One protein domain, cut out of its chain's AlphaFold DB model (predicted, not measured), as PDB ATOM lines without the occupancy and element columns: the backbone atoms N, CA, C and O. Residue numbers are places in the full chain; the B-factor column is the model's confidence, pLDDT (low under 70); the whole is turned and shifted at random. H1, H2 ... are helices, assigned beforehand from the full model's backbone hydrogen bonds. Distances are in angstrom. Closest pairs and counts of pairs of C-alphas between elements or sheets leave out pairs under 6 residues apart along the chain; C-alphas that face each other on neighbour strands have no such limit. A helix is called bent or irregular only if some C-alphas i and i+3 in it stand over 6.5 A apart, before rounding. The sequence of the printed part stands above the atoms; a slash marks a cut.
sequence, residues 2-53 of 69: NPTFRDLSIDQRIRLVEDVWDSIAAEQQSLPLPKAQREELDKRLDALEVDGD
ATOM      1  N   ASN A   2     -26.015 -17.956  26.529       66.06
ATOM      2  CA  ASN A   2     -25.152 -18.921  27.211       66.06
ATOM      3  C   ASN A   2     -24.011 -19.333  26.271       66.06
ATOM      4  O   ASN A   2     -24.287 -19.562  25.091       66.06
ATOM      5  N   PRO A   3     -22.763 -19.406  26.764       76.56
ATOM      6  CA  PRO A   3     -21.632 -19.853  25.963       76.56
ATOM      7  C   PRO A   3     -21.852 -21.297  25.505       76.56
ATOM      8  O   PRO A   3     -22.332 -22.146  26.256       76.56
ATOM      9  N   THR A   4     -21.517 -21.564  24.250       86.69
ATOM     10  CA  THR A   4     -21.553 -22.899  23.660       86.69
ATOM     11  C   THR A   4     -20.234 -23.624  23.929       86.69
ATOM     12  O   THR A   4     -19.213 -23.010  24.225       86.69
ATOM     13  N   PHE A   5     -20.211 -24.950  23.778       87.25
ATOM     14  CA  PHE A   5     -19.008 -25.764  24.005       87.25
ATOM     15  C   PHE A   5     -17.775 -25.294  23.204       87.25
ATOM     16  O   PHE A   5     -16.635 -25.454  23.643       87.25
ATOM     17  N   ARG A   6     -17.983 -24.703  22.019       91.25
ATOM     18  CA  ARG A   6     -16.888 -24.197  21.179       91.25
ATOM     19  C   ARG A   6     -16.299 -22.882  21.686       91.25
ATOM     20  O   ARG A   6     -15.141 -22.617  21.377       91.25
ATOM     21  N   ASP A   7     -17.050 -22.134  22.490       94.31
ATOM     22  CA  ASP A   7     -16.621 -20.863  23.083       94.31
ATOM     23  C   ASP A   7     -15.693 -21.072  24.294       94.31
ATOM     24  O   ASP A   7     -15.034 -20.139  24.747       94.31
ATOM     25  N   LEU A   8     -15.616 -22.305  24.808       94.31
ATOM     26  CA  LEU A   8     -14.711 -22.693  25.887       94.31
ATOM     27  C   LEU A   8     -13.272 -22.866  25.379       94.31
ATOM     28  O   LEU A   8     -13.036 -23.400  24.287       94.31
ATOM     29  N   SER A   9     -12.294 -22.491  26.205       96.25
ATOM     30  CA  SER A   9     -10.892 -22.849  25.969       96.25
ATOM     31  C   SER A   9     -10.698 -24.372  26.000       96.25
ATOM     32  O   SER A   9     -11.550 -25.116  26.490       96.25
ATOM     33  N   ILE A  10      -9.567 -24.864  25.484       94.75
ATOM     34  CA  ILE A  10      -9.252 -26.303  25.533       94.75
ATOM     35  C   ILE A  10      -9.268 -26.811  26.979       94.75
ATOM     36  O   ILE A  10      -9.936 -27.803  27.247       94.75
ATOM     37  N   ASP A  11      -8.631 -26.097  27.908       96.25
ATOM     38  CA  ASP A  11      -8.587 -26.496  29.320       96.25
ATOM     39  C   ASP A  11      -9.980 -26.533  29.954       96.25
ATOM     40  O   ASP A  11     -10.292 -27.444  30.714       96.25
ATOM     41  N   GLN A  12     -10.847 -25.569  29.625       95.75
ATOM     42  CA  GLN A  12     -12.228 -25.552  30.113       95.75
ATOM     43  C   GLN A  12     -13.043 -26.719  29.554       95.75
ATOM     44  O   GLN A  12     -13.845 -27.301  30.277       95.75
ATOM     45  N   ARG A  13     -12.827 -27.085  28.284       95.94
ATOM     46  CA  ARG A  13     -13.459 -28.271  27.696       95.94
ATOM     47  C   ARG A  13     -12.976 -29.556  28.352       95.94
ATOM     48  O   ARG A  13     -13.801 -30.422  28.604       95.94
ATOM     49  N   ILE A  14     -11.674 -29.671  28.620       95.62
ATOM     50  CA  ILE A  14     -11.097 -30.837  29.298       95.62
ATOM     51  C   ILE A  14     -11.719 -30.982  30.685       95.62
ATOM     52  O   ILE A  14     -12.296 -32.028  30.960       95.62
ATOM     53  N   ARG A  15     -11.720 -29.916  31.497       95.38
ATOM     54  CA  ARG A  15     -12.339 -29.950  32.831       95.38
ATOM     55  C   ARG A  15     -13.821 -30.290  32.785       95.38
ATOM     56  O   ARG A  15     -14.279 -31.103  33.565       95.38
ATOM     57  N   LEU A  16     -14.571 -29.718  31.842       94.75
ATOM     58  CA  LEU A  16     -15.990 -30.041  31.704       94.75
ATOM     59  C   LEU A  16     -16.207 -31.524  31.368       94.75
ATOM     60  O   LEU A  16     -17.153 -32.128  31.858       94.75
ATOM     61  N   VAL A  17     -15.353 -32.111  30.527       95.56
ATOM     62  CA  VAL A  17     -15.407 -33.549  30.227       95.56
ATOM     63  C   VAL A  17     -15.051 -34.379  31.461       95.56
ATOM     64  O   VAL A  17     -15.728 -35.372  31.704       95.56
ATOM     65  N   GLU A  18     -14.045 -33.971  32.237       95.88
ATOM     66  CA  GLU A  18     -13.679 -34.608  33.512       95.88
ATOM     67  C   GLU A  18     -14.845 -34.564  34.508       95.88
ATOM     68  O   GLU A  18     -15.284 -35.616  34.959       95.88
ATOM     69  N   ASP A  19     -15.432 -33.389  34.749       96.25
ATOM     70  CA  ASP A  19     -16.560 -33.206  35.673       96.25
ATOM     71  C   ASP A  19     -17.781 -34.053  35.263       96.25
ATOM     72  O   ASP A  19     -18.446 -34.671  36.098       96.25
ATOM     73  N   VAL A  20     -18.085 -34.108  33.960       95.12
ATOM     74  CA  VAL A  20     -19.167 -34.952  33.430       95.12
ATOM     75  C   VAL A  20     -18.848 -36.431  33.631       95.12
ATOM     76  O   VAL A  20     -19.733 -37.205  33.993       95.12
ATOM     77  N   TRP A  21     -17.601 -36.836  33.397       95.38
ATOM     78  CA  TRP A  21     -17.184 -38.221  33.574       95.38
ATOM     79  C   TRP A  21     -17.246 -38.651  35.042       95.38
ATOM     80  O   TRP A  21     -17.765 -39.729  35.331       95.38
ATOM     81  N   ASP A  22     -16.819 -37.787  35.961       93.38
ATOM     82  CA  ASP A  22     -16.914 -38.010  37.403       93.38
ATOM     83  C   ASP A  22     -18.375 -38.122  37.859       93.38
ATOM     84  O   ASP A  22     -18.710 -39.019  38.635       93.38
ATOM     85  N   SER A  23     -19.275 -37.285  37.326       94.31
ATOM     86  CA  SER A  23     -20.718 -37.383  37.598       94.31
ATOM     87  C   SER A  23     -21.296 -38.725  37.142       94.31
ATOM     88  O   SER A  23     -22.012 -39.382  37.895       94.31
ATOM     89  N   ILE A  24     -20.962 -39.165  35.923       91.38
ATOM     90  CA  ILE A  24     -21.418 -40.456  35.388       91.38
ATOM     91  C   ILE A  24     -20.872 -41.605  36.238       91.38
ATOM     92  O   ILE A  24     -21.612 -42.534  36.556       91.38
ATOM     93  N   ALA A  25     -19.594 -41.552  36.615       89.56
ATOM     94  CA  ALA A  25     -18.966 -42.572  37.446       89.56
ATOM     95  C   ALA A  25     -19.594 -42.645  38.846       89.56
ATOM     96  O   ALA A  25     -19.772 -43.743  39.370       89.56
ATOM     97  N   ALA A  26     -19.966 -41.505  39.434       88.88
ATOM     98  CA  ALA A  26     -20.621 -41.443  40.738       88.88
ATOM     99  C   ALA A  26     -22.050 -42.013  40.721       88.88
ATOM    100  O   ALA A  26     -22.487 -42.621  41.699       88.88
ATOM    101  N   GLU A  27     -22.779 -41.830  39.620       88.00
ATOM    102  CA  GLU A  27     -24.139 -42.354  39.442       88.00
ATOM    103  C   GLU A  27     -24.166 -43.804  38.936       88.00
ATOM    104  O   GLU A  27     -25.179 -44.501  39.063       88.00
ATOM    105  N   GLN A  28     -23.059 -44.286  38.371       82.50
ATOM    106  CA  GLN A  28     -22.945 -45.652  37.888       82.50
ATOM    107  C   GLN A  28     -22.964 -46.632  39.067       82.50
ATOM    108  O   GLN A  28     -22.040 -46.707  39.876       82.50
ATOM    109  N   GLN A  29     -24.023 -47.442  39.138       76.06
ATOM    110  CA  GLN A  29     -24.056 -48.595  40.035       76.06
ATOM    111  C   GLN A  29     -22.883 -49.527  39.728       76.06
ATOM    112  O   GLN A  29     -22.473 -49.645  38.572       76.06
ATOM    113  N   SER A  30     -22.373 -50.212  40.758       76.31
ATOM    114  CA  SER A  30     -21.236 -51.126  40.628       76.31
ATOM    115  C   SER A  30     -21.423 -52.042  39.421       76.31
ATOM    116  O   SER A  30     -22.330 -52.883  39.412       76.31
ATOM    117  N   LEU A  31     -20.577 -51.880  38.402       78.44
ATOM    118  CA  LEU A  31     -20.587 -52.786  37.266       78.44
ATOM    119  C   LEU A  31     -20.310 -54.201  37.790       78.44
ATOM    120  O   LEU A  31     -19.404 -54.381  38.612       78.44
ATOM    121  N   PRO A  32     -21.077 -55.216  37.358       83.44
ATOM    122  CA  PRO A  32     -20.827 -56.578  37.789       83.44
ATOM    123  C   PRO A  32     -19.430 -56.981  37.323       83.44
ATOM    124  O   PRO A  32     -19.169 -57.030  36.125       83.44
ATOM    125  N   LEU A  33     -18.536 -57.270  38.271       86.12
ATOM    126  CA  LEU A  33     -17.193 -57.759  37.975       86.12
ATOM    127  C   LEU A  33     -17.300 -59.217  37.492       86.12
ATOM    128  O   LEU A  33     -17.609 -60.094  38.310       86.12
ATOM    129  N   PRO A  34     -17.073 -59.510  36.197       93.50
ATOM    130  CA  PRO A  34     -17.167 -60.866  35.674       93.50
ATOM    131  C   PRO A  34     -16.181 -61.790  36.387       93.50
ATOM    132  O   PRO A  34     -15.067 -61.384  36.717       93.50
ATOM    133  N   LYS A  35     -16.557 -63.061  36.570       95.19
ATOM    134  CA  LYS A  35     -15.740 -64.048  37.298       95.19
ATOM    135  C   LYS A  35     -14.298 -64.122  36.781       95.19
ATOM    136  O   LYS A  35     -13.373 -64.066  37.578       95.19
ATOM    137  N   ALA A  36     -14.120 -64.145  35.460       95.75
ATOM    138  CA  ALA A  36     -12.799 -64.195  34.833       95.75
ATOM    139  C   ALA A  36     -11.920 -62.974  35.167       95.75
ATOM    140  O   ALA A  36     -10.707 -63.102  35.284       95.75
ATOM    141  N   GLN A  37     -12.519 -61.789  35.342       95.69
ATOM    142  CA  GLN A  37     -11.769 -60.595  35.745       95.69
ATOM    143  C   GLN A  37     -11.365 -60.669  37.218       95.69
ATOM    144  O   GLN A  37     -10.258 -60.271  37.558       95.69
ATOM    145  N   ARG A  38     -12.232 -61.214  38.082       94.94
ATOM    146  CA  ARG A  38     -11.900 -61.465  39.492       94.94
ATOM    147  C   ARG A  38     -10.756 -62.470  39.630       94.94
ATOM    148  O   ARG A  38      -9.792 -62.172  40.312       94.94
ATOM    149  N   GLU A  39     -10.833 -63.598  38.926       97.62
ATOM    150  CA  GLU A  39      -9.786 -64.632  38.941       97.62
ATOM    151  C   GLU A  39      -8.424 -64.081  38.483       97.62
ATOM    152  O   GLU A  39      -7.392 -64.403  39.066       97.62
ATOM    153  N   GLU A  40      -8.409 -63.217  37.465       97.44
ATOM    154  CA  GLU A  40      -7.177 -62.557  37.021       97.44
ATOM    155  C   GLU A  40      -6.652 -61.541  38.048       97.44
ATOM    156  O   GLU A  40      -5.438 -61.414  38.206       97.44
ATOM    157  N   LEU A  41      -7.532 -60.824  38.754       95.25
ATOM    158  CA  LEU A  41      -7.120 -59.926  39.836       95.25
ATOM    159  C   LEU A  41      -6.508 -60.704  41.002       95.25
ATOM    160  O   LEU A  41      -5.421 -60.337  41.442       95.25
ATOM    161  N   ASP A  42      -7.150 -61.788  41.439       96.69
ATOM    162  CA  ASP A  42      -6.651 -62.647  42.519       96.69
ATOM    163  C   ASP A  42      -5.256 -63.191  42.162       96.69
ATOM    164  O   ASP A  42      -4.301 -63.009  42.912       96.69
ATOM    165  N   LYS A  43      -5.083 -63.711  40.940       96.38
ATOM    166  CA  LYS A  43      -3.783 -64.182  40.439       96.38
ATOM    167  C   LYS A  43      -2.691 -63.105  40.470       96.38
ATOM    168  O   LYS A  43      -1.530 -63.412  40.738       96.38
ATOM    169  N   ARG A  44      -3.022 -61.856  40.125       95.00
ATOM    170  CA  ARG A  44      -2.052 -60.744  40.135       95.00
ATOM    171  C   ARG A  44      -1.682 -60.316  41.547       95.00
ATOM    172  O   ARG A  44      -0.540 -59.921  41.760       95.00
ATOM    173  N   LEU A  45      -2.629 -60.378  42.478       95.38
ATOM    174  CA  LEU A  45      -2.379 -60.095  43.886       95.38
ATOM    175  C   LEU A  45      -1.486 -61.173  44.503       95.38
ATOM    176  O   LEU A  45      -0.482 -60.823  45.113       95.38
ATOM    177  N   ASP A  46      -1.763 -62.452  44.237       96.44
ATOM    178  CA  ASP A  46      -0.912 -63.562  44.683       96.44
ATOM    179  C   ASP A  46       0.522 -63.420  44.146       96.44
ATOM    180  O   ASP A  46       1.493 -63.605  44.878       96.44
ATOM    181  N   ALA A  47       0.674 -63.062  42.865       95.38
ATOM    182  CA  ALA A  47       1.988 -62.810  42.275       95.38
ATOM    183  C   ALA A  47       2.721 -61.663  42.991       95.38
ATOM    184  O   ALA A  47       3.874 -61.841  43.376       95.38
ATOM    185  N   LEU A  48       2.028 -60.546  43.241       94.69
ATOM    186  CA  LEU A  48       2.583 -59.392  43.948       94.69
ATOM    187  C   LEU A  48       3.001 -59.729  45.387       94.69
ATOM    188  O   LEU A  48       4.016 -59.226  45.864       94.69
ATOM    189  N   GLU A  49       2.241 -60.567  46.094       95.06
ATOM    190  CA  GLU A  49       2.607 -61.024  47.439       95.06
ATOM    191  C   GLU A  49       3.867 -61.900  47.433       95.06
ATOM    192  O   GLU A  49       4.647 -61.873  48.388       95.06
ATOM    193  N   VAL A  50       4.087 -62.659  46.356       95.88
ATOM    194  CA  VAL A  50       5.245 -63.547  46.200       95.88
ATOM    195  C   VAL A  50       6.498 -62.789  45.761       95.88
ATOM    196  O   VAL A  50       7.571 -63.021  46.321       95.88
ATOM    197  N   ASP A  51       6.397 -61.930  44.744       94.19
ATOM    198  CA  ASP A  51       7.556 -61.269  44.132       94.19
ATOM    199  C   ASP A  51       7.826 -59.852  44.665       94.19
ATOM    200  O   ASP A  51       8.963 -59.376  44.586       94.19
ATOM    201  N   GLY A  52       6.824 -59.193  45.258       91.19
ATOM    202  CA  GLY A  52       6.915 -57.819  45.750       91.19
ATOM    203  C   GLY A  52       7.119 -56.771  44.650       91.19
ATOM    204  O   GLY A  52       7.492 -55.632  44.957       91.19
ATOM    205  N   ASP A  53       6.914 -57.123  43.379       91.56
ATOM    206  CA  ASP A  53       7.121 -56.227  42.246       91.56
ATOM    207  C   ASP A  53       5.942 -55.263  42.090       91.56
ATOM    208  O   ASP A  53       4.966 -55.489  41.377       91.56
TER     209      ASP A  53
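Overview. This is residues 2 to 53 of the 69 residues of the protein "Addiction module protein" of Marinobacterium aestuarii (UniProt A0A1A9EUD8). Picture a wide, open U: two separate helices, H1 and H2, are its arms, and the stretch of residues 28 to 34 is its floor, with no contact between the arms and no core. At the far end of H1 from the floor, residues 2 to 9 make a short loop-like lead-in. The printed part has 52 residues with two named helices, H1 then H2 along the chain, and no named strand; the class is all helix. It is extended, with a radius of gyration of the C-alphas of 19.3 A, and the C-alphas span 56 by 27 by 14 A.

Arrangement. Start with the longest helix, H1, residues 10 to 27, and look from its end along residues 28 to 34, a short link, to H2, residues 35 to 51. H1 and H2 are apart: no C-alpha of the one is within 8 A of the other. Residues 17 to 53 stand free, of which 17 to 27 belong to H1 and 35 to 51 to H2; there, no C-alpha 8 or more apart along the chain is within 10 A. In H1 and H2 every O i to N i+4 pair is within hydrogen-bond range.

Along the chain. Find C-alpha 10 at (-9.252, -26.303, 25.533); from there H1 runs 25.9 A to C-alpha 27 at (-24.139, -42.354, 39.442). Then find C-alpha 35 at (-15.740, -64.048, 37.298), where H2 begins; it runs 24.4 A to C-alpha 51 at (7.556, -61.269, 44.132). Neither helix is bent.

Size, cuts and confidence. The two C-alphas farthest apart are those of Asn 2 and Val 50, at 57.2 A. The printed part has no cut, and no link is long. In the B-factor column the mean pLDDT of the printed part is 91.7; look at residue 2 for the one value under 70.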